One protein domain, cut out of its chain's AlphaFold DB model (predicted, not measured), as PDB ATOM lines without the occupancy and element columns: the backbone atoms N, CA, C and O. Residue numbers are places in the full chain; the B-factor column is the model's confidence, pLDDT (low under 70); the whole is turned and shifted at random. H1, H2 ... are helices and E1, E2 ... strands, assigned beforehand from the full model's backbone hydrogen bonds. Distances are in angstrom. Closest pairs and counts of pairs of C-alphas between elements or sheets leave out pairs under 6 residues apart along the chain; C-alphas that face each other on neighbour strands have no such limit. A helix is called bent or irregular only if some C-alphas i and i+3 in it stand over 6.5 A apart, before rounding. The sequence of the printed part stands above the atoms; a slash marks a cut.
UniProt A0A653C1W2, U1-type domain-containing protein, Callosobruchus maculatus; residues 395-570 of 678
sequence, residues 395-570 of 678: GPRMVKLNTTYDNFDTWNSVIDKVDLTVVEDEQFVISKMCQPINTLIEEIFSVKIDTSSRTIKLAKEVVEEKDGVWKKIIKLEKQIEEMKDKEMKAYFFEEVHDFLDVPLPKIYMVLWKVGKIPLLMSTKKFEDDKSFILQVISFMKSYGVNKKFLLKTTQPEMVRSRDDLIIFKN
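This is residues 395 to 570 of the 678 residues of the protein "U1-type domain-containing protein" of Callosobruchus maculatus (UniProt A0A653C1W2). This is a long model with a long two-stranded arm, the hairpin of E2 and E3, at one end, and a small parallel sheet of three strands, E1, E5 and E4, with H6 by it, at the other. Between them lie H2, the longest helix, and H5, with H4 beside H5 in a helical hairpin; the short H3 leads from the arm to H4. The printed part has 176 residues with six named helices and five named strands, in the order H1 E1 H2 E2 E3 H3 H4 H5 E4 H6 E5, of mixed class, helices and strands. The parallel sheet runs E1 E5 E4, and E2 and E3 form an antiparallel sheet of two. The whole is only just loose, close to compact, with a radius of gyration of the C-alphas of 19.0 A, and elongated, with spans of 69 by 39 by 31 A.

H1, residues 408 to 415, is close to but not clearly touching H2, residues 429 to 445; their closest C-alphas, of Phe 408 and Pro 436, are 7.1 A apart. They stand at a steep tilt of 69 degrees, only just short of about perpendicular, opposite ways. E1, residues 420 to 424, is an edge strand, parallel to the inner strand E5, residues 549 to 553, at 26 degrees, with N 423 and O 551 within hydrogen-bond range at 2.9 A. H2 only grazes this sheet, with its residues 429 to 434. E2, residues 459 to 466, and E3, residues 469 to 476, are an antiparallel hairpin at 152 degrees; N 462 and O 473 are 2.9 A apart, within hydrogen-bond range. H3, residues 478 to 481, is close to but not clearly touching H4, residues 486 to 495, the closest C-alphas being those of Ile 480 and Lys 489, 7.2 A apart. H4 and H5, residues 504 to 513, touch and form a helical hairpin, at a steep tilt of 42 degrees, opposite ways; their closest C-alphas, of Tyr 491 and Val 510, are 5.6 A apart. H5 is about perpendicular to H2, at 82 degrees, and only grazes the three-stranded sheet. E4, residues 519 to 522, is the other edge strand, parallel to E5 at 14 degrees, with N 550 and O 519 within hydrogen-bond range at 2.9 A. H6, residues 527 to 542, only grazes the same sheet, with its residues 527 to 537. E4, H6 and E5 form a strand-helix-strand unit, two parallel neighbour strands with a helix between, and its crossover is right-handed. Every O i to N i+4 pair is within hydrogen-bond range in H1, H4 and H5, against 11 of 13 in H2 and 10 of 12 in H6; H3 is too short for such a pair.

H1 begins at C-alpha 408, at (198.156, 270.001, 155.760). H2 spans 24.9 A and has a kink of 27 degrees near residue 436; it is only just irregular, with C-alphas 433 and 436 at 6.6 A. E2 spans 19.9 A and bends by 50 degrees at residue 463, and E3 spans 21.1 A. H6 spans 24.2 A and is irregular, with C-alphas 528 and 531 at 7.3 A. E5 ends at C-alpha 553, at (196.063, 276.987, 177.713).

The two C-alphas farthest apart, of Gly 468 and Arg 560, are 69.1 A apart. The printed part has no cut. The link from H2 to E2, 13 residues, is long. Residues 420 to 421 of E1 also pair with residues 567 to 568, parallel. The mean pLDDT of the printed part is 81.4, and 25 residues are under 70, among them residues 399 to 407 and 559 to 563.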
ATOM      1  N   GLY A 395     185.881 281.506 168.955       80.31
ATOM      2  CA  GLY A 395     185.615 281.745 167.543       80.31
ATOM      3  C   GLY A 395     186.893 281.682 166.693       80.31
ATOM      4  O   GLY A 395     187.980 282.010 167.186       80.31
ATOM      5  N   PRO A 396     186.770 281.318 165.405       80.62
ATOM      6  CA  PRO A 396     187.891 281.303 164.477       80.62
ATOM      7  C   PRO A 396     188.511 282.696 164.321       80.62
ATOM      8  O   PRO A 396     187.826 283.725 164.380       80.62
ATOM      9  N   ARG A 397     189.828 282.730 164.099       78.75
ATOM     10  CA  ARG A 397     190.577 283.956 163.792       78.75
ATOM     11  C   ARG A 397     191.014 283.933 162.334       78.75
ATOM     12  O   ARG A 397     191.653 282.984 161.896       78.75
ATOM     13  N   MET A 398     190.695 285.000 161.605       70.00
ATOM     14  CA  MET A 398     191.117 285.170 160.216       70.00
ATOM     15  C   MET A 398     192.494 285.827 160.171       70.00
ATOM     16  O   MET A 398     192.667 286.920 160.706       70.00
ATOM     17  N   VAL A 399     193.453 285.189 159.501       64.31
ATOM     18  CA  VAL A 399     194.710 285.816 159.076       64.31
ATOM     19  C   VAL A 399     194.932 285.466 157.609       64.31
ATOM     20  O   VAL A 399     194.809 284.307 157.218       64.31
ATOM     21  N   LYS A 400     195.224 286.479 156.787       57.12
ATOM     22  CA  LYS A 400     195.624 286.290 155.391       57.12
ATOM     23  C   LYS A 400     197.119 285.965 155.366       57.12
ATOM     24  O   LYS A 400     197.928 286.869 155.547       57.12
ATOM     25  N   LEU A 401     197.492 284.702 155.162       54.28
ATOM     26  CA  LEU A 401     198.862 284.330 154.782       54.28
ATOM     27  C   LEU A 401     198.857 283.856 153.324       54.28
ATOM     28  O   LEU A 401     198.153 282.907 152.987       54.28
ATOM     29  N   ASN A 402     199.640 284.506 152.463       54.12
ATOM     30  CA  ASN A 402     199.782 284.149 151.048       54.12
ATOM     31  C   ASN A 402     200.724 282.949 150.889       54.12
ATOM     32  O   ASN A 402     201.883 283.114 150.524       54.12
ATOM     33  N   THR A 403     200.260 281.747 151.211       56.84
ATOM     34  CA  THR A 403     201.111 280.547 151.185       56.84
ATOM     35  C   THR A 403     200.290 279.320 150.826       56.84
ATOM     36  O   THR A 403     199.224 279.124 151.404       56.84
ATOM     37  N   THR A 404     200.795 278.511 149.897       57.41
ATOM     38  CA  THR A 404     200.300 277.163 149.589       57.41
ATOM     39  C   THR A 404     200.637 276.196 150.732       57.41
ATOM     40  O   THR A 404     201.589 276.425 151.487       57.41
ATOM     41  N   TYR A 405     199.810 275.165 150.921       61.81
ATOM     42  CA  TYR A 405     199.898 274.220 152.042       61.81
ATOM     43  C   TYR A 405     200.161 272.814 151.520       61.81
ATOM     44  O   TYR A 405     199.233 272.024 151.388       61.81
ATOM     45  N   ASP A 406     201.419 272.493 151.250       56.62
ATOM     46  CA  ASP A 406     201.735 271.246 150.545       56.62
ATOM     47  C   ASP A 406     201.530 269.982 151.412       56.62
ATOM     48  O   ASP A 406     201.546 268.883 150.880       56.62
ATOM     49  N   ASN A 407     201.275 270.121 152.724       66.06
ATOM     50  CA  ASN A 407     201.295 269.012 153.693       66.06
ATOM     51  C   ASN A 407     200.274 269.142 154.856       66.06
ATOM     52  O   ASN A 407     200.469 268.572 155.934       66.06
ATOM     53  N   PHE A 408     199.179 269.899 154.696       76.12
ATOM     54  CA  PHE A 408     198.156 270.001 155.760       76.12
ATOM     55  C   PHE A 408     197.506 268.641 156.086       76.12
ATOM     56  O   PHE A 408     197.120 268.389 157.230       76.12
ATOM     57  N   ASP A 409     197.464 267.734 155.112       77.69
ATOM     58  CA  ASP A 409     196.963 266.369 155.286       77.69
ATOM     59  C   ASP A 409     197.764 265.569 156.312       77.69
ATOM     60  O   ASP A 409     197.181 264.793 157.069       77.69
ATOM     61  N   THR A 410     199.074 265.804 156.421       80.69
ATOM     62  CA  THR A 410     199.914 265.149 157.429       80.69
ATOM     63  C   THR A 410     199.486 265.553 158.836       80.69
ATOM     64  O   THR A 410     199.295 264.687 159.690       80.69
ATOM     65  N   TRP A 411     199.242 266.847 159.069       84.56
ATOM     66  CA  TRP A 411     198.692 267.327 160.339       84.56
ATOM     67  C   TRP A 411     197.321 266.707 160.623       84.56
ATOM     68  O   TRP A 411     197.120 266.141 161.695       84.56
ATOM     69  N   ASN A 412     196.400 266.737 159.655       83.12
ATOM     70  CA  ASN A 412     195.077 266.138 159.836       83.12
ATOM     71  C   ASN A 412     195.164 264.639 160.139       83.12
ATOM     72  O   ASN A 412     194.513 264.174 161.062       83.12
ATOM     73  N   SER A 413     196.022 263.881 159.451       86.38
ATOM     74  CA  SER A 413     196.168 262.433 159.667       86.38
ATOM     75  C   SER A 413     196.565 262.064 161.103       86.38
ATOM     76  O   SER A 413     196.177 261.010 161.612       86.38
ATOM     77  N   VAL A 414     197.317 262.948 161.761       87.69
ATOM     78  CA  VAL A 414     197.752 262.814 163.151       87.69
ATOM     79  C   VAL A 414     196.643 263.250 164.093       87.69
ATOM     80  O   VAL A 414     196.271 262.501 164.995       87.69
ATOM     81  N   ILE A 415     196.078 264.439 163.868       86.69
ATOM     82  CA  ILE A 415     195.012 264.992 164.712       86.69
ATOM     83  C   ILE A 415     193.752 264.118 164.667       86.69
ATOM     84  O   ILE A 415     192.984 264.067 165.624       86.69
ATOM     85  N   ASP A 416     193.567 263.359 163.593       87.44
ATOM     86  CA  ASP A 416     192.473 262.409 163.440       87.44
ATOM     87  C   ASP A 416     192.566 261.202 164.377       87.44
ATOM     88  O   ASP A 416     191.552 260.549 164.635       87.44
ATOM     89  N   LYS A 417     193.759 260.922 164.910       90.44
ATOM     90  CA  LYS A 417     194.042 259.795 165.807       90.44
ATOM     91  C   LYS A 417     194.135 260.205 167.280       90.44
ATOM     92  O   LYS A 417     194.310 259.336 168.131       90.44
ATOM     93  N   VAL A 418     194.016 261.496 167.591       91.94
ATOM     94  CA  VAL A 418     194.110 262.020 168.962       91.94
ATOM     95  C   VAL A 418     192.770 262.583 169.421       91.94
ATOM     96  O   VAL A 418     191.995 263.122 168.631       91.94
ATOM     97  N   ASP A 419     192.497 262.487 170.720       92.75
ATOM     98  CA  ASP A 419     191.268 263.044 171.289       92.75
ATOM     99  C   ASP A 419     191.436 264.540 171.572       92.75
ATOM    100  O   ASP A 419     190.546 265.345 171.298       92.75
ATOM    101  N   LEU A 420     192.597 264.928 172.108       93.75
ATOM    102  CA  LEU A 420     192.876 266.292 172.542       93.75
ATOM    103  C   LEU A 420     194.284 266.725 172.141       93.75
ATOM    104  O   LEU A 420     195.263 266.085 172.509       93.75
ATOM    105  N   THR A 421     194.387 267.863 171.467       93.31
ATOM    106  CA  THR A 421     195.658 268.555 171.214       93.31
ATOM    107  C   THR A 421     195.779 269.755 172.137       93.31
ATOM    108  O   THR A 421     194.873 270.590 172.178       93.31
ATOM    109  N   VAL A 422     196.877 269.844 172.886       91.75
ATOM    110  CA  VAL A 422     197.119 270.923 173.853       91.75
ATOM    111  C   VAL A 422     198.146 271.884 173.275       91.75
ATOM    112  O   VAL A 422     199.288 271.508 173.036       91.75
ATOM    113  N   VAL A 423     197.734 273.128 173.049       88.75
ATOM    114  CA  VAL A 423     198.591 274.190 172.512       88.75
ATOM    115  C   VAL A 423     198.801 275.285 173.549       88.75
ATOM    116  O   VAL A 423     197.875 275.659 174.278       88.75
ATOM    117  N   GLU A 424     200.011 275.828 173.594       80.56
ATOM    118  CA  GLU A 424     200.342 276.963 174.458       80.56
ATOM    119  C   GLU A 424     199.665 278.261 173.982       80.56
ATOM    120  O   GLU A 424     199.368 278.432 172.789       80.56
ATOM    121  N   ASP A 425     199.389 279.191 174.912       74.19
ATOM    122  CA  ASP A 425     198.744 280.482 174.616       74.19
ATOM    123  C   ASP A 425     199.666 281.491 173.916       74.19
ATOM    124  O   ASP A 425     199.885 282.601 174.392       74.19
ATOM    125  N   GLU A 426     200.154 281.144 172.729       70.38
ATOM    126  CA  GLU A 426     200.866 282.079 171.862       70.38
ATOM    127  C   GLU A 426     199.884 282.959 171.064       70.38
ATOM    128  O   GLU A 426     198.752 282.564 170.725       70.38
ATOM    129  N   GLN A 427     200.311 284.181 170.729       58.69
ATOM    130  CA  GLN A 427     199.444 285.208 170.135       58.69
ATOM    131  C   GLN A 427     198.833 284.798 168.776       58.69
ATOM    132  O   GLN A 427     197.721 285.239 168.460       58.69
ATOM    133  N   PHE A 428     199.485 283.907 168.015       61.19
ATOM    134  CA  PHE A 428     199.157 283.645 166.602       61.19
ATOM    135  C   PHE A 428     198.819 282.187 166.236       61.19
ATOM    136  O   PHE A 428     198.489 281.919 165.078       61.19
ATOM    137  N   VAL A 429     198.828 281.249 167.186       68.12
ATOM    138  CA  VAL A 429     198.652 279.806 166.903       68.12
ATOM    139  C   VAL A 429     197.273 279.470 166.332       68.12
ATOM    140  O   VAL A 429     197.183 278.875 165.263       68.12
ATOM    141  N   ILE A 430     196.186 279.928 166.972       71.44
ATOM    142  CA  ILE A 430     194.816 279.647 166.493       71.44
ATOM    143  C   ILE A 430     194.618 280.172 165.074       71.44
ATOM    144  O   ILE A 430     194.060 279.481 164.235       71.44
ATOM    145  N   SER A 431     195.083 281.387 164.785       72.69
ATOM    146  CA  SER A 431     194.950 281.959 163.445       72.69
ATOM    147  C   SER A 431     195.693 281.159 162.380       72.69
ATOM    148  O   SER A 431     195.155 280.975 161.293       72.69
ATOM    149  N   LYS A 432     196.901 280.667 162.691       75.56
ATOM    150  CA  LYS A 432     197.672 279.810 161.783       75.56
ATOM    151  C   LYS A 432     196.932 278.493 161.519       75.56
ATOM    152  O   LYS A 432     196.807 278.091 160.369       75.56
ATOM    153  N   MET A 433     196.390 277.871 162.566       77.62
ATOM    154  CA  MET A 433     195.665 276.596 162.478       77.62
ATOM    155  C   MET A 433     194.277 276.725 161.831       77.62
ATOM    156  O   MET A 433     193.840 275.820 161.127       77.62
ATOM    157  N   CYS A 434     193.592 277.859 162.006       81.94
ATOM    158  CA  CYS A 434     192.321 278.153 161.339       81.94
ATOM    159  C   CYS A 434     192.479 278.333 159.830       81.94
ATOM    160  O   CYS A 434     191.507 278.186 159.098       81.94
ATOM    161  N   GLN A 435     193.661 278.699 159.339       80.19
ATOM    162  CA  GLN A 435     193.784 279.114 157.952       80.19
ATOM    163  C   GLN A 435     193.579 277.969 156.945       80.19
ATOM    164  O   GLN A 435     192.733 278.143 156.069       80.19
ATOM    165  N   PRO A 436     194.230 276.797 157.077       79.75
ATOM    166  CA  PRO A 436     193.911 275.656 156.217       79.75
ATOM    167  C   PRO A 436     192.451 275.196 156.362       79.75
ATOM    168  O   PRO A 436     191.828 274.791 155.387       79.75
ATOM    169  N   ILE A 437     191.866 275.326 157.562       84.00
ATOM    170  CA  ILE A 437     190.443 275.032 157.797       84.00
ATOM    171  C   ILE A 437     189.540 275.997 157.018       84.00
ATOM    172  O   ILE A 437     188.531 275.584 156.453       84.00
ATOM    173  N   ASN A 438     189.890 277.282 156.964       86.81
ATOM    174  CA  ASN A 438     189.157 278.268 156.176       86.81
ATOM    175  C   ASN A 438     189.221 277.932 154.685       86.81
ATOM    176  O   ASN A 438     188.193 277.992 154.023       86.81
ATOM    177  N   THR A 439     190.385 277.525 154.175       83.19
ATOM    178  CA  THR A 439     190.522 277.045 152.791       83.19
ATOM    179  C   THR A 439     189.625 275.835 152.534       83.19
ATOM    180  O   THR A 439     188.862 275.848 151.575       83.19
ATOM    181  N   LEU A 440     189.612 274.856 153.443       83.00
ATOM    182  CA  LEU A 440     188.715 273.701 153.365       83.00
ATOM    183  C   LEU A 440     187.231 274.112 153.339       83.00
ATOM    184  O   LEU A 440     186.444 273.535 152.596       83.00
ATOM    185  N   ILE A 441     186.825 275.109 154.132       85.62
ATOM    186  CA  ILE A 441     185.455 275.653 154.107       85.62
ATOM    187  C   ILE A 441     185.148 276.262 152.738       85.62
ATOM    188  O   ILE A 441     184.102 275.964 152.160       85.62
ATOM    189  N   GLU A 442     186.046 277.096 152.217       86.00
ATOM    190  CA  GLU A 442     185.868 277.717 150.903       86.00
ATOM    191  C   GLU A 442     185.746 276.672 149.789       86.00
ATOM    192  O   GLU A 442     184.951 276.852 148.872       86.00
ATOM    193  N   GLU A 443     186.476 275.561 149.888       84.06
ATOM    194  CA  GLU A 443     186.401 274.435 148.952       84.06
ATOM    195  C   GLU A 443     185.090 273.649 149.084       84.06
ATOM    196  O   GLU A 443     184.386 273.470 148.088       84.06
ATOM    197  N   ILE A 444     184.723 273.229 150.304       83.06
ATOM    198  CA  ILE A 444     183.499 272.450 150.581       83.06
ATOM    199  C   ILE A 444     182.263 273.176 150.060       83.06
ATOM    200  O   ILE A 444     181.384 272.558 149.458       83.06
ATOM    201  N   PHE A 445     182.190 274.480 150.308       82.12
ATOM    202  CA  PHE A 445     181.040 275.287 149.927       82.12
ATOM    203  C   PHE A 445     181.233 276.003 148.590       82.12
ATOM    204  O   PHE A 445     180.283 276.582 148.091       82.12
ATOM    205  N   SER A 446     182.420 275.957 147.978       83.06
ATOM    206  CA  SER A 446     182.729 276.684 146.735       83.06
ATOM    207  C   SER A 446     182.392 278.187 146.809       83.06
ATOM    208  O   SER A 446     181.949 278.786 145.827       83.06
ATOM    209  N   VAL A 447     182.611 278.799 147.976       83.94
ATOM    210  CA  VAL A 447     182.367 280.226 148.260       83.94
ATOM    211  C   VAL A 447     183.578 280.843 148.942       83.94
ATOM    212  O   VAL A 447     184.363 280.149 149.577       83.94
ATOM    213  N   LYS A 448     183.738 282.164 148.838       86.81
ATOM    214  CA  LYS A 448     184.789 282.887 149.562       86.81
ATOM    215  C   LYS A 448     184.291 283.377 150.913       86.81
ATOM    216  O   LYS A 448     183.175 283.885 151.012       86.81
ATOM    217  N   ILE A 449     185.136 283.255 151.936       87.00
ATOM    218  CA  ILE A 449     184.838 283.808 153.256       87.00
ATOM    219  C   ILE A 449     185.007 285.322 153.200       87.00
ATOM    220  O   ILE A 449     186.078 285.837 152.864       87.00
ATOM    221  N   ASP A 450     183.966 286.053 153.588       86.00
ATOM    222  CA  ASP A 450     184.087 287.486 153.807       86.00
ATOM    223  C   ASP A 450     184.894 287.711 155.087       86.00
ATOM    224  O   ASP A 450     184.422 287.551 156.212       86.00
ATOM    225  N   THR A 451     186.155 288.093 154.914       82.19
ATOM    226  CA  THR A 451     187.068 288.339 156.034       82.19
ATOM    227  C   THR A 451     186.637 289.482 156.955       82.19
ATOM    228  O   THR A 451     187.066 289.504 158.111       82.19
ATOM    229  N   SER A 452     185.827 290.427 156.468       83.38
ATOM    230  CA  SER A 452     185.423 291.612 157.227       83.38
ATOM    231  C   SER A 452     184.262 291.313 158.174       83.38
ATOM    232  O   SER A 452     184.360 291.578 159.372       83.38
ATOM    233  N   SER A 453     183.214 290.669 157.664       83.81
ATOM    234  CA  SER A 453     182.035 290.240 158.428       83.81
ATOM    235  C   SER A 453     182.207 288.868 159.094       83.81
ATOM    236  O   SER A 453     181.471 288.533 160.022       83.81
ATOM    237  N   ARG A 454     183.213 288.084 158.676       88.25
ATOM    238  CA  ARG A 454     183.438 286.683 159.077       88.25
ATOM    239  C   ARG A 454     182.216 285.812 158.793       88.25
ATOM    240  O   ARG A 454     181.828 284.997 159.634       88.25
ATOM    241  N   THR A 455     181.625 285.983 157.616       89.12
ATOM    242  CA  THR A 455     180.493 285.186 157.137       89.12
ATOM    243  C   THR A 455     180.804 284.521 155.797       89.12
ATOM    244  O   THR A 455     181.778 284.861 155.117       89.12
ATOM    245  N   ILE A 456     179.976 283.549 155.424       87.12
ATOM    246  CA  ILE A 456     179.850 283.073 154.044       87.12
ATOM    247  C   ILE A 456     178.413 283.280 153.582       87.12
ATOM    248  O   ILE A 456     177.474 283.153 154.371       87.12
ATOM    249  N   LYS A 457     178.250 283.566 152.295       85.44
ATOM    250  CA  LYS A 457     176.938 283.681 151.664       85.44
ATOM    251  C   LYS A 457     176.622 282.375 150.966       85.44
ATOM    252  O   LYS A 457     177.390 281.976 150.103       85.44
ATOM    253  N   LEU A 458     175.536 281.717 151.365       80.75
ATOM    254  CA  LEU A 458     175.118 280.418 150.814       80.75
ATOM    255  C   LEU A 458     173.704 280.436 150.239       80.75
ATOM    256  O   LEU A 458     173.144 279.405 149.861       80.75
ATOM    257  N   ALA A 459     173.091 281.608 150.216       79.38
ATOM    258  CA  ALA A 459     171.808 281.826 149.600       79.38
ATOM    259  C   ALA A 459     171.815 283.172 148.895       79.38
ATOM    260  O   ALA A 459     172.540 284.100 149.266       79.38
ATOM    261  N   LYS A 460     170.961 283.274 147.882       78.56
ATOM    262  CA  LYS A 460     170.676 284.534 147.215       78.56
ATOM    263  C   LYS A 460     169.249 284.930 147.490       78.56
ATOM    264  O   LYS A 460     168.320 284.123 147.452       78.56
ATOM    265  N   GLU A 461     169.101 286.211 147.743       78.69
ATOM    266  CA  GLU A 461     167.807 286.836 147.820       78.69
ATOM    267  C   GLU A 461     167.290 287.106 146.411       78.69
ATOM    268  O   GLU A 461     167.935 287.796 145.621       78.69
ATOM    269  N   VAL A 462     166.135 286.533 146.093       77.44
ATOM    270  CA  VAL A 462     165.469 286.716 144.808       77.44
ATOM    271  C   VAL A 462     164.084 287.276 145.073       77.44
ATOM    272  O   VAL A 462     163.349 286.787 145.929       77.44
ATOM    273  N   VAL A 463     163.727 288.322 144.342       80.81
ATOM    274  CA  VAL A 463     162.388 288.898 144.387       80.81
ATOM    275  C   VAL A 463     161.595 288.271 143.246       80.81
ATOM    276  O   VAL A 463     161.938 288.456 142.081       80.81
ATOM    277  N   GLU A 464     160.581 287.476 143.583       80.00
ATOM    278  CA  GLU A 464     159.698 286.839 142.606       80.00
ATOM    279  C   GLU A 464     158.282 287.386 142.747       80.00
ATOM    280  O   GLU A 464     157.763 287.541 143.855       80.00
ATOM    281  N   GLU A 465     157.640 287.643 141.615       76.12
ATOM    282  CA  GLU A 465     156.219 287.951 141.568       76.12
ATOM    283  C   GLU A 465     155.424 286.642 141.492       76.12
ATOM    284  O   GLU A 465     155.603 285.839 140.574       76.12
ATOM    285  N   LYS A 466     154.550 286.407 142.473       73.75
ATOM    286  CA  LYS A 466     153.554 285.326 142.439       73.75
ATOM    287  C   LYS A 466     152.183 285.907 142.729       73.75
ATOM    288  O   LYS A 466     152.008 286.579 143.742       73.75
ATOM    289  N   ASP A 467     151.231 285.639 141.839       79.31
ATOM    290  CA  ASP A 467     149.839 286.094 141.946       79.31
ATOM    291  C   ASP A 467     149.702 287.629 142.075       79.31
ATOM    292  O   ASP A 467     148.868 288.126 142.827       79.31
ATOM    293  N   GLY A 468     150.561 288.395 141.387       74.56
ATOM    294  CA  GLY A 468     150.587 289.865 141.462       74.56
ATOM    295  C   GLY A 468     151.191 290.434 142.754       74.56
ATOM    296  O   GLY A 468     151.121 291.638 142.996       74.56
ATOM    297  N   VAL A 469     151.774 289.582 143.609       71.19
ATOM    298  CA  VAL A 469     152.444 289.982 144.852       71.19
ATOM    299  C   VAL A 469     153.936 289.679 144.754       71.19
ATOM    300  O   VAL A 469     154.352 288.524 144.634       71.19
ATOM    301  N   TRP A 470     154.752 290.724 144.871       75.06
ATOM    302  CA  TRP A 470     156.202 290.604 144.980       75.06
ATOM    303  C   TRP A 470     156.579 290.004 146.336       75.06
ATOM    304  O   TRP A 470     156.339 290.604 147.386       75.06
ATOM    305  N   LYS A 471     157.173 288.809 146.326       73.12
ATOM    306  CA  LYS A 471     157.678 288.131 147.522       73.12
ATOM    307  C   LYS A 471     159.190 287.989 147.445       73.12
ATOM    308  O   LYS A 471     159.752 287.554 146.443       73.12
ATOM    309  N   LYS A 472     159.841 288.333 148.552       72.50
ATOM    310  CA  LYS A 472     161.266 288.102 148.770       72.50
ATOM    311  C   LYS A 472     161.460 286.633 149.143       72.50
ATOM    312  O   LYS A 472     160.925 286.177 150.153       72.50
ATOM    313  N   ILE A 473     162.155 285.885 148.294       67.06
ATOM    314  CA  ILE A 473     162.414 284.454 148.448       67.06
ATOM    315  C   ILE A 473     163.917 284.257 148.623       67.06
ATOM    316  O   ILE A 473     164.721 284.709 147.811       67.06
ATOM    317  N   ILE A 474     164.295 283.547 149.683       66.81
ATOM    318  CA  ILE A 474     165.670 283.098 149.887       66.81
ATOM    319  C   ILE A 474     165.824 281.794 149.109       66.81
ATOM    320  O   ILE A 474     165.248 280.772 149.486       66.81
ATOM    321  N   LYS A 475     166.573 281.827 148.006       66.44
ATOM    322  CA  LYS A 475     166.968 280.612 147.289       66.44
ATOM    323  C   LYS A 475     168.314 280.157 147.826       66.44
ATOM    324  O   LYS A 475     169.319 280.842 147.626       66.44
ATOM    325  N   LEU A 476     168.314 279.013 148.513       70.81
ATOM    326  CA  LEU A 476     169.541 278.305 148.866       70.81
ATOM    327  C   LEU A 476     170.340 278.051 147.590       70.81
ATOM    328  O   LEU A 476     169.781 277.670 146.558       70.81
ATOM    329  N   GLU A 477     171.645 278.280 147.642       66.06
ATOM    330  CA  GLU A 477     172.497 277.878 146.538       66.06
ATOM    331  C   GLU A 477     172.444 276.352 146.406       66.06
ATOM    332  O   GLU A 477     172.429 275.610 147.394       66.06
ATOM    333  N   LYS A 478     172.407 275.888 145.153       66.25
ATOM    334  CA  LYS A 478     172.257 274.481 144.753       66.25
ATOM    335  C   LYS A 478     173.187 273.527 145.533       66.25
ATOM    336  O   LYS A 478     172.842 272.379 145.775       66.25
ATOM    337  N   GLN A 479     174.322 274.030 146.013       67.50
ATOM    338  CA  GLN A 479     175.348 273.312 146.770       67.50
ATOM    339  C   GLN A 479     174.882 272.747 148.129       67.50
ATOM    340  O   GLN A 479     175.236 271.614 148.451       67.50
ATOM    341  N   ILE A 480     174.077 273.470 148.929       67.69
ATOM    342  CA  ILE A 480     173.561 272.930 150.212       67.69
ATOM    343  C   ILE A 480     172.480 271.877 149.938       67.69
ATOM    344  O   ILE A 480     172.410 270.832 150.594       67.69
ATOM    345  N   GLU A 481     171.626 272.126 148.947       67.38
ATOM    346  CA  GLU A 481     170.573 271.185 148.574       67.38
ATOM    347  C   GLU A 481     171.158 269.869 148.045       67.38
ATOM    348  O   GLU A 481     170.700 268.797 148.460       67.38
ATOM    349  N   GLU A 482     172.215 269.949 147.235       72.62
ATOM    350  CA  GLU A 482     172.938 268.817 146.642       72.62
ATOM    351  C   GLU A 482     174.025 268.210 147.539       72.62
ATOM    352  O   GLU A 482     174.687 267.247 147.137       72.62
ATOM    353  N   MET A 483     174.203 268.720 148.762       76.94
ATOM    354  CA  MET A 483     175.164 268.174 149.716       76.94
ATOM    355  C   MET A 483     174.876 266.686 149.964       76.94
ATOM    356  O   MET A 483     173.859 266.312 150.557       76.94
ATOM    357  N   LYS A 484     175.787 265.825 149.487       77.38
ATOM    358  CA  LYS A 484     175.663 264.360 149.582       77.38
ATOM    359  C   LYS A 484     175.795 263.854 151.018       77.38
ATOM    360  O   LYS A 484     175.213 262.823 151.359       77.38
ATOM    361  N   ASP A 485     176.561 264.564 151.845       81.88
ATOM    362  CA  ASP A 485     176.762 264.232 153.251       81.88
ATOM    363  C   ASP A 485     175.504 264.578 154.066       81.88
ATOM    364  O   ASP A 485     175.197 265.742 154.337       81.88
ATOM    365  N   LYS A 486     174.753 263.537 154.439       79.94
ATOM    366  CA  LYS A 486     173.497 263.664 155.187       79.94
ATOM    367  C   LYS A 486     173.710 264.192 156.606       79.94
ATOM    368  O   LYS A 486     172.838 264.904 157.099       79.94
ATOM    369  N   GLU A 487     174.824 263.848 157.251       80.62
ATOM    370  CA  GLU A 487     175.129 264.304 158.612       80.62
ATOM    371  C   GLU A 487     175.508 265.781 158.596       80.62
ATOM    372  O   GLU A 487     174.961 266.564 159.373       80.62
ATOM    373  N   MET A 488     176.363 266.185 157.652       84.62
ATOM    374  CA  MET A 488     176.724 267.591 157.470       84.62
ATOM    375  C   MET A 488     175.489 268.438 157.206       84.62
ATOM    376  O   MET A 488     175.289 269.441 157.885       84.62
ATOM    377  N   LYS A 489     174.617 267.995 156.296       81.06
ATOM    378  CA  LYS A 489     173.363 268.684 155.988       81.06
ATOM    379  C   LYS A 489     172.467 268.822 157.224       81.06
ATOM    380  O   LYS A 489     171.959 269.910 157.478       81.06
ATOM    381  N   ALA A 490     172.304 267.760 158.017       78.50
ATOM    382  CA  ALA A 490     171.488 267.788 159.234       78.50
ATOM    383  C   ALA A 490     172.031 268.770 160.286       78.50
ATOM    384  O   ALA A 490     171.279 269.602 160.795       78.50
ATOM    385  N   TYR A 491     173.336 268.727 160.574       84.31
ATOM    386  CA  TYR A 491     173.961 269.657 161.521       84.31
ATOM    387  C   TYR A 491     173.986 271.092 160.998       84.31
ATOM    388  O   TYR A 491     173.876 272.033 161.781       84.31
ATOM    389  N   PHE A 492     174.078 271.277 159.683       83.31
ATOM    390  CA  PHE A 492     173.999 272.595 159.070       83.31
ATOM    391  C   PHE A 492     172.651 273.259 159.349       83.31
ATOM    392  O   PHE A 492     172.613 274.386 159.837       83.31
ATOM    393  N   PHE A 493     171.546 272.534 159.158       78.38
ATOM    394  CA  PHE A 493     170.214 273.024 159.516       78.38
ATOM    395  C   PHE A 493     170.005 273.221 161.029       78.38
ATOM    396  O   PHE A 493     169.130 273.990 161.435       78.38
ATOM    397  N   GLU A 494     170.789 272.542 161.871       80.12
ATOM    398  CA  GLU A 494     170.788 272.766 163.322       80.12
ATOM    399  C   GLU A 494     171.407 274.097 163.699       80.12
ATOM    400  O   GLU A 494     170.846 274.840 164.506       80.12
ATOM    401  N   GLU A 495     172.561 274.393 163.117       82.69
ATOM    402  CA  GLU A 495     173.360 275.548 163.491       82.69
ATOM    403  C   GLU A 495     172.948 276.831 162.771       82.69
ATOM    404  O   GLU A 495     173.114 277.922 163.331       82.69
ATOM    405  N   VAL A 496     172.429 276.702 161.549       79.31
ATOM    406  CA  VAL A 496     172.195 277.802 160.614       79.31
ATOM    407  C   VAL A 496     170.699 277.971 160.372       79.31
ATOM    408  O   VAL A 496     170.027 277.100 159.824       79.31
ATOM    409  N   HIS A 497     170.171 279.114 160.806       75.88
ATOM    410  CA  HIS A 497     168.766 279.486 160.615       75.88
ATOM    411  C   HIS A 497     168.574 280.557 159.535       75.88
ATOM    412  O   HIS A 497     167.487 280.654 158.971       75.88
ATOM    413  N   ASP A 498     169.623 281.331 159.251       79.94
ATOM    414  CA  ASP A 498     169.693 282.296 158.157       79.94
ATOM    415  C   ASP A 498     170.853 281.905 157.241       79.94
ATOM    416  O   ASP A 498     171.979 281.723 157.703       79.94
ATOM    417  N   PHE A 499     170.552 281.734 155.957       80.94
ATOM    418  CA  PHE A 499     171.483 281.246 154.943       80.94
ATOM    419  C   PHE A 499     172.091 282.364 154.090       80.94
ATOM    420  O   PHE A 499     172.990 282.089 153.292       80.94
ATOM    421  N   LEU A 500     171.611 283.606 154.233       82.75
ATOM    422  CA  LEU A 500     172.127 284.748 153.476       82.75
ATOM    423  C   LEU A 500     173.531 285.128 153.942       82.75
ATOM    424  O   LEU A 500     174.419 285.261 153.109       82.75
ATOM    425  N   ASP A 501     173.730 285.237 155.256       86.38
ATOM    426  CA  ASP A 501     175.012 285.575 155.875       86.38
ATOM    427  C   ASP A 501     175.291 284.622 157.043       86.38
ATOM    428  O   ASP A 501     174.939 284.876 158.196       86.38
ATOM    429  N   VAL A 502     175.933 283.491 156.748       88.81
ATOM    430  CA  VAL A 502     176.207 282.444 157.737       88.81
ATOM    431  C   VAL A 502     177.487 282.772 158.508       88.81
ATOM    432  O   VAL A 502     178.559 282.815 157.900       88.81
ATOM    433  N   PRO A 503     177.442 282.945 159.844       91.19
ATOM    434  CA  PRO A 503     178.637 283.240 160.628       91.19
ATOM    435  C   PRO A 503     179.656 282.095 160.608       91.19
ATOM    436  O   PRO A 503     179.315 280.935 160.847       91.19
ATOM    437  N   LEU A 504     180.940 282.427 160.453       89.62
ATOM    438  CA  LEU A 504     182.038 281.457 160.454       89.62
ATOM    439  C   LEU A 504     182.067 280.524 161.683       89.62
ATOM    440  O   LEU A 504     182.248 279.320 161.496       89.62
ATOM    441  N   PRO A 505     181.817 281.001 162.925       91.00
ATOM    442  CA  PRO A 505     181.735 280.119 164.091       91.00
ATOM    443  C   PRO A 505     180.699 278.992 163.953       91.00
ATOM    444  O   PRO A 505     180.915 277.898 164.472       91.00
ATOM    445  N   LYS A 506     179.588 279.233 163.243       90.88
ATOM    446  CA  LYS A 506     178.535 278.232 163.033       90.88
ATOM    447  C   LYS A 506     178.988 277.126 162.095       90.88
ATOM    448  O   LYS A 506     178.771 275.956 162.386       90.88
ATOM    449  N   ILE A 507     179.705 277.470 161.032       90.50
ATOM    450  CA  ILE A 507     180.259 276.483 160.094       90.50
ATOM    451  C   ILE A 507     181.324 275.635 160.772       90.50
ATOM    452  O   ILE A 507     181.330 274.419 160.615       90.50
ATOM    453  N   TYR A 508     182.185 276.258 161.580       92.00
ATOM    454  CA  TYR A 508     183.160 275.528 162.388       92.00
ATOM    455  C   TYR A 508     182.474 274.524 163.322       92.00
ATOM    456  O   TYR A 508     182.911 273.379 163.419       92.00
ATOM    457  N   MET A 509     181.368 274.920 163.959       92.31
ATOM    458  CA  MET A 509     180.581 274.017 164.798       92.31
ATOM    459  C   MET A 509     180.024 272.834 163.995       92.31
ATOM    460  O   MET A 509     180.153 271.691 164.430       92.31
ATOM    461  N   VAL A 510     179.477 273.076 162.799       90.50
ATOM    462  CA  VAL A 510     178.996 272.011 161.899       90.50
ATOM    463  C   VAL A 510     180.127 271.056 161.521       90.50
ATOM    464  O   VAL A 510     179.975 269.843 161.656       90.50
ATOM    465  N   LEU A 511     181.279 271.585 161.099       90.69
ATOM    466  CA  LEU A 511     182.442 270.784 160.711       90.69
ATOM    467  C   LEU A 511     183.020 269.976 161.877       90.69
ATOM    468  O   LEU A 511     183.467 268.845 161.681       90.69
ATOM    469  N   TRP A 512     182.980 270.505 163.099       93.31
ATOM    470  CA  TRP A 512     183.335 269.734 164.287       93.31
ATOM    471  C   TRP A 512     182.322 268.619 164.561       93.31
ATOM    472  O   TRP A 512     182.717 267.475 164.802       93.31
ATOM    473  N   LYS A 513     181.019 268.902 164.453       91.38
ATOM    474  CA  LYS A 513     179.961 267.897 164.640       91.38
ATOM    475  C   LYS A 513     180.076 266.739 163.656       91.38
ATOM    476  O   LYS A 513     179.917 265.600 164.082       91.38
ATOM    477  N   VAL A 514     180.469 266.974 162.405       89.25
ATOM    478  CA  VAL A 514     180.783 265.886 161.450       89.25
ATOM    479  C   VAL A 514     182.186 265.287 161.610       89.25
ATOM    480  O   VAL A 514     182.536 264.333 160.928       89.25
ATOM    481  N   GLY A 515     183.008 265.807 162.525       89.56
ATOM    482  CA  GLY A 515     184.349 265.287 162.813       89.56
ATOM    483  C   GLY A 515     185.424 265.674 161.794       89.56
ATOM    484  O   GLY A 515     186.484 265.049 161.766       89.56
ATOM    485  N   LYS A 516     185.183 266.691 160.962       86.75
ATOM    486  CA  LYS A 516     186.142 267.174 159.956       86.75
ATOM    487  C   LYS A 516     187.230 268.063 160.553       86.75
ATOM    488  O   LYS A 516     188.336 268.066 160.035       86.75
ATOM    489  N   ILE A 517     186.932 268.785 161.634       88.06
ATOM    490  CA  ILE A 517     187.885 269.691 162.297       88.06
ATOM    491  C   ILE A 517     187.820 269.549 163.824       88.06
ATOM    492  O   ILE A 517     186.788 269.112 164.348       88.06
ATOM    493  N   PRO A 518     188.880 269.924 164.562       91.19
ATOM    494  CA  PRO A 518     188.831 269.973 166.017       91.19
ATOM    495  C   PRO A 518     188.002 271.156 166.536       91.19
ATOM    496  O   PRO A 518     188.027 272.248 165.966       91.19
ATOM    497  N   LEU A 519     187.308 270.962 167.664       93.12
ATOM    498  CA  LEU A 519     186.670 272.063 168.388       93.12
ATOM    499  C   LEU A 519     187.739 272.919 169.057       93.12
ATOM    500  O   LEU A 519     188.512 272.428 169.881       93.12
ATOM    501  N   LEU A 520     187.747 274.204 168.717       91.69
ATOM    502  CA  LEU A 520     188.685 275.174 169.261       91.69
ATOM    503  C   LEU A 520     188.204 275.656 170.630       91.69
ATOM    504  O   LEU A 520     187.130 276.253 170.743       91.69
ATOM    505  N   MET A 521     189.014 275.437 171.661       92.19
ATOM    506  CA  MET A 521     188.717 275.827 173.038       92.19
ATOM    507  C   MET A 521     189.869 276.609 173.665       92.19
ATOM    508  O   MET A 521     191.030 276.445 173.289       92.19
ATOM    509  N   SER A 522     189.565 277.441 174.660       90.12
ATOM    510  CA  SER A 522     190.573 278.119 175.473       90.12
ATOM    511  C   SER A 522     190.204 278.161 176.951       90.12
ATOM    512  O   SER A 522     189.084 278.517 177.316       90.12
ATOM    513  N   THR A 523     191.181 277.867 177.808       88.31
ATOM    514  CA  THR A 523     191.067 277.957 179.273       88.31
ATOM    515  C   THR A 523     191.620 279.252 179.847       88.31
ATOM    516  O   THR A 523     191.660 279.388 181.059       88.31
ATOM    517  N   LYS A 524     191.957 280.258 179.029       83.56
ATOM    518  CA  LYS A 524     192.566 281.516 179.506       83.56
ATOM    519  C   LYS A 524     191.812 282.194 180.664       83.56
ATOM    520  O   LYS A 524     192.417 282.874 181.482       83.56
ATOM    521  N   LYS A 525     190.485 282.044 180.710       80.62
ATOM    522  CA  LYS A 525     189.615 282.592 181.769       80.62
ATOM    523  C   LYS A 525     189.212 281.564 182.836       80.62
ATOM    524  O   LYS A 525     188.512 281.918 183.775       80.62
ATOM    525  N   PHE A 526     189.597 280.304 182.657       82.56
ATOM    526  CA  PHE A 526     189.069 279.134 183.354       82.56
ATOM    527  C   PHE A 526     190.134 278.024 183.479       82.56
ATOM    528  O   PHE A 526     189.881 276.871 183.134       82.56
ATOM    529  N   GLU A 527     191.352 278.362 183.905       81.00
ATOM    530  CA  GLU A 527     192.474 277.405 183.943       81.00
ATOM    531  C   GLU A 527     192.206 276.206 184.873       81.00
ATOM    532  O   GLU A 527     192.553 275.074 184.531       81.00
ATOM    533  N   ASP A 528     191.463 276.413 185.964       83.12
ATOM    534  CA  ASP A 528     191.071 275.352 186.906       83.12
ATOM    535  C   ASP A 528     190.098 274.319 186.298       83.12
ATOM    536  O   ASP A 528     189.905 273.223 186.830       83.12
ATOM    537  N   ASP A 529     189.494 274.626 185.146       86.12
ATOM    538  CA  ASP A 529     188.475 273.785 184.518       86.12
ATOM    539  C   ASP A 529     189.033 272.699 183.589       86.12
ATOM    540  O   ASP A 529     188.258 271.931 183.014       86.12
ATOM    541  N   LYS A 530     190.356 272.561 183.449       86.19
ATOM    542  CA  LYS A 530     190.965 271.514 182.600       86.19
ATOM    543  C   LYS A 530     190.485 270.113 182.949       86.19
ATOM    544  O   LYS A 530     190.169 269.332 182.056       86.19
ATOM    545  N   SER A 531     190.396 269.806 184.244       85.56
ATOM    546  CA  SER A 531     189.890 268.511 184.716       85.56
ATOM    547  C   SER A 531     188.444 268.287 184.270       85.56
ATOM    548  O   SER A 531     188.096 267.201 183.813       85.56
ATOM    549  N   PHE A 532     187.611 269.329 184.319       88.12
ATOM    550  CA  PHE A 532     186.235 269.263 183.837       88.12
ATOM    551  C   PHE A 532     186.172 269.049 182.318       88.12
ATOM    552  O   PHE A 532     185.435 268.176 181.864       88.12
ATOM    553  N   ILE A 533     186.980 269.768 181.532       90.62
ATOM    554  CA  ILE A 533     187.062 269.580 180.073       90.62
ATOM    555  C   ILE A 533     187.449 268.131 179.743       90.62
ATOM    556  O   ILE A 533     186.767 267.479 178.954       90.62
ATOM    557  N   LEU A 534     188.482 267.592 180.399       90.31
ATOM    558  CA  LEU A 534     188.902 266.198 180.226       90.31
ATOM    559  C   LEU A 534     187.801 265.200 180.607       90.31
ATOM    560  O   LEU A 534     187.604 264.213 179.901       90.31
ATOM    561  N   GLN A 535     187.058 265.457 181.689       89.06
ATOM    562  CA  GLN A 535     185.924 264.619 182.089       89.06
ATOM    563  C   GLN A 535     184.832 264.590 181.018       89.06
ATOM    564  O   GLN A 535     184.295 263.520 180.740       89.06
ATOM    565  N   VAL A 536     184.515 265.732 180.400       91.69
ATOM    566  CA  VAL A 536     183.514 265.801 179.325       91.69
ATOM    567  C   VAL A 536     183.996 265.064 178.074       91.69
ATOM    568  O   VAL A 536     183.229 264.295 177.501       91.69
ATOM    569  N   ILE A 537     185.265 265.226 177.684       93.25
ATOM    570  CA  ILE A 537     185.837 264.534 176.516       93.25
ATOM    571  C   ILE A 537     185.865 263.012 176.735       93.25
ATOM    572  O   ILE A 537     185.365 262.268 175.893       93.25
ATOM    573  N   SER A 538     186.376 262.541 177.880       91.31
ATOM    574  CA  SER A 538     186.382 261.108 178.239       91.31
ATOM    575  C   SER A 538     184.960 260.548 178.291       91.31
ATOM    576  O   SER A 538     184.683 259.481 177.745       91.31
ATOM    577  N   PHE A 539     184.013 261.312 178.841       89.75
ATOM    578  CA  PHE A 539     182.605 260.941 178.815       89.75
ATOM    579  C   PHE A 539     182.086 260.763 177.380       89.75
ATOM    580  O   PHE A 539     181.542 259.707 177.070       89.75
ATOM    581  N   MET A 540     182.297 261.726 176.478       93.12
ATOM    582  CA  MET A 540     181.884 261.597 175.072       93.12
ATOM    583  C   MET A 540     182.506 260.360 174.403       93.12
ATOM    584  O   MET A 540     181.793 259.571 173.771       93.12
ATOM    585  N   LYS A 541     183.810 260.142 174.611       92.06
ATOM    586  CA  LYS A 541     184.549 258.992 174.076       92.06
ATOM    587  C   LYS A 541     183.991 257.659 174.575       92.06
ATOM    588  O   LYS A 541     183.774 256.754 173.771       92.06
ATOM    589  N   SER A 542     183.663 257.554 175.865       89.19
ATOM    590  CA  SER A 542     183.116 256.328 176.472       89.19
ATOM    591  C   SER A 542     181.790 255.862 175.846       89.19
ATOM    592  O   SER A 542     181.482 254.672 175.861       89.19
ATOM    593  N   TYR A 543     181.035 256.773 175.220       87.69
ATOM    594  CA  TYR A 543     179.800 256.473 174.483       87.69
ATOM    595  C   TYR A 543     180.000 256.397 172.957       87.69
ATOM    596  O   TYR A 543     179.033 256.383 172.187       87.69
ATOM    597  N   GLY A 544     181.252 256.327 172.495       89.12
ATOM    598  CA  GLY A 544     181.612 256.210 171.082       89.12
ATOM    599  C   GLY A 544     181.333 257.474 170.269       89.12
ATOM    600  O   GLY A 544     181.046 257.369 169.068       89.12
ATOM    601  N   VAL A 545     181.354 258.643 170.920       91.75
ATOM    602  CA  VAL A 545     181.326 259.964 170.284       91.75
ATOM    603  C   VAL A 545     182.767 260.459 170.176       91.75
ATOM    604  O   VAL A 545     183.260 261.206 171.017       91.75
ATOM    605  N   ASN A 546     183.447 260.009 169.122       90.94
ATOM    606  CA  ASN A 546     184.841 260.353 168.861       90.94
ATOM    607  C   ASN A 546     184.891 261.706 168.146       90.94
ATOM    608  O   ASN A 546     184.549 261.807 166.963       90.94
ATOM    609  N   LYS A 547     185.248 262.754 168.885       93.56
ATOM    610  CA  LYS A 547     185.414 264.115 168.367       93.56
ATOM    611  C   LYS A 547     186.798 264.624 168.728       93.56
ATOM    612  O   LYS A 547     187.368 264.217 169.732       93.56
ATOM    613  N   LYS A 548     187.308 265.513 167.882       92.06
ATOM    614  CA  LYS A 548     188.649 266.080 167.999       92.06
ATOM    615  C   LYS A 548     188.548 267.400 168.747       92.06
ATOM    616  O   LYS A 548     187.630 268.189 168.489       92.06
ATOM    617  N   PHE A 549     189.483 267.651 169.648       94.12
ATOM    618  CA  PHE A 549     189.510 268.859 170.460       94.12
ATOM    619  C   PHE A 549     190.884 269.512 170.395       94.12
ATOM    620  O   PHE A 549     191.913 268.839 170.414       94.12
ATOM    621  N   LEU A 550     190.892 270.839 170.352       92.69
ATOM    622  CA  LEU A 550     192.098 271.643 170.450       92.69
ATOM    623  C   LEU A 550     191.934 272.603 171.619       92.69
ATOM    624  O   LEU A 550     191.052 273.463 171.608       92.69
ATOM    625  N   LEU A 551     192.776 272.442 172.634       91.81
ATOM    626  CA  LEU A 551     192.736 273.234 173.850       91.81
ATOM    627  C   LEU A 551     193.934 274.165 173.920       91.81
ATOM    628  O   LEU A 551     195.078 273.729 174.010       91.81
ATOM    629  N   LYS A 552     193.634 275.459 173.953       89.62
ATOM    630  CA  LYS A 552     194.597 276.521 174.196       89.62
ATOM    631  C   LYS A 552     194.663 276.881 175.677       89.62
ATOM    632  O   LYS A 552     193.663 277.344 176.234       89.62
ATOM    633  N   THR A 553     195.837 276.743 176.280       87.44
ATOM    634  CA  THR A 553     196.063 276.987 177.713       87.44
ATOM    635  C   THR A 553     197.384 277.712 177.960       87.44
ATOM    636  O   THR A 553     198.322 277.596 177.175       87.44
ATOM    637  N   THR A 554     197.462 278.473 179.051       84.00
ATOM    638  CA  THR A 554     198.722 279.065 179.532       84.00
ATOM    639  C   THR A 554     199.599 278.066 180.290       84.00
ATOM    640  O   THR A 554     200.771 278.336 180.512       84.00
ATOM    641  N   GLN A 555     199.045 276.921 180.694       83.81
ATOM    642  CA  GLN A 555     199.736 275.876 181.445       83.81
ATOM    643  C   GLN A 555     199.493 274.529 180.737       83.81
ATOM    644  O   GLN A 555     198.466 273.891 180.977       83.81
ATOM    645  N   PRO A 556     200.393 274.082 179.845       76.88
ATOM    646  CA  PRO A 556     200.200 272.860 179.049       76.88
ATOM    647  C   PRO A 556     200.204 271.578 179.894       76.88
ATOM    648  O   PRO A 556     199.761 270.514 179.444       76.88
ATOM    649  N   GLU A 557     200.670 271.665 181.140       78.94
ATOM    650  CA  GLU A 557     200.539 270.594 182.113       78.94
ATOM    651  C   GLU A 557     199.059 270.283 182.374       78.94
ATOM    652  O   GLU A 557     198.259 271.126 182.782       78.94
ATOM    653  N   MET A 558     198.697 269.024 182.132       74.75
ATOM    654  CA  MET A 558     197.366 268.501 182.419       74.75
ATOM    655  C   MET A 558     197.490 267.549 183.599       74.75
ATOM    656  O   MET A 558     198.400 266.715 183.611       74.75
ATOM    657  N   VAL A 559     196.545 267.632 184.540       68.25
ATOM    658  CA  VAL A 559     196.337 266.609 185.578       68.25
ATOM    659  C   VAL A 559     196.313 265.236 184.903       68.25
ATOM    660  O   VAL A 559     195.744 265.129 183.814       68.25
ATOM    661  N   ARG A 560     196.947 264.219 185.520       61.00
ATOM    662  CA  ARG A 560     196.971 262.834 185.010       61.00
ATOM    663  C   ARG A 560     195.588 262.485 184.461       61.00
ATOM    664  O   ARG A 560     194.607 262.481 185.207       61.00
ATOM    665  N   SER A 561     195.517 262.315 183.145       57.03
ATOM    666  CA  SER A 561     194.276 261.974 182.472       57.03
ATOM    667  C   SER A 561     193.807 260.613 182.966       57.03
ATOM    668  O   SER A 561     194.606 259.801 183.427       57.03
ATOM    669  N   ARG A 562     192.503 260.354 182.854       59.34
ATOM    670  CA  ARG A 562     192.023 258.972 182.861       59.34
ATOM    671  C   ARG A 562     192.727 258.215 181.726       59.34
ATOM    672  O   ARG A 562     193.050 258.822 180.702       59.34
ATOM    673  N   ASP A 563     192.993 256.930 181.938       59.56
ATOM    674  CA  ASP A 563     193.873 256.096 181.102       59.56
ATOM    675  C   ASP A 563     193.387 255.897 179.644       59.56
ATOM    676  O   ASP A 563     194.022 255.199 178.861       59.56
ATOM    677  N   ASP A 564     192.260 256.500 179.255       81.38
ATOM    678  CA  ASP A 564     191.559 256.285 177.991       81.38
ATOM    679  C   ASP A 564     191.742 257.396 176.943       81.38
ATOM    680  O   ASP A 564     191.366 257.187 175.788       81.38
ATOM    681  N   LEU A 565     192.298 258.563 177.292       89.56
ATOM    682  CA  LEU A 565     192.476 259.683 176.355       89.56
ATOM    683  C   LEU A 565     193.876 259.724 175.726       89.56
ATOM    684  O   LEU A 565     194.888 259.727 176.421       89.56
ATOM    685  N   ILE A 566     193.922 259.865 174.403       90.94
ATOM    686  CA  ILE A 566     195.130 260.128 173.621       90.94
ATOM    687  C   ILE A 566     195.298 261.646 173.534       90.94
ATOM    688  O   ILE A 566     194.569 262.327 172.804       90.94
ATOM    689  N   ILE A 567     196.245 262.177 174.307       91.81
ATOM    690  CA  ILE A 567     196.510 263.616 174.399       91.81
ATOM    691  C   ILE A 567     197.833 263.939 173.708       91.81
ATOM    692  O   ILE A 567     198.883 263.440 174.105       91.81
ATOM    693  N   PHE A 568     197.786 264.825 172.718       92.69
ATOM    694  CA  PHE A 568     198.960 265.347 172.032       92.69
ATOM    695  C   PHE A 568     199.457 266.624 172.722       92.69
ATOM    696  O   PHE A 568     198.869 267.697 172.557       92.69
ATOM    697  N   LYS A 569     200.531 266.495 173.509       90.50
ATOM    698  CA  LYS A 569     201.258 267.608 174.150       90.50
ATOM    699  C   LYS A 569     202.656 267.804 173.578       90.50
ATOM    700  O   LYS A 569     203.188 268.904 173.642       90.50
ATOM    701  N   ASN A 570     203.249 266.741 173.055       90.25
ATOM    702  CA  ASN A 570     204.505 266.758 172.322       90.25
ATOM    703  C   ASN A 570     204.563 265.587 171.336       90.25
ATOM    704  O   ASN A 570     203.722 264.681 171.374       90.25
TER     705      ASN A 570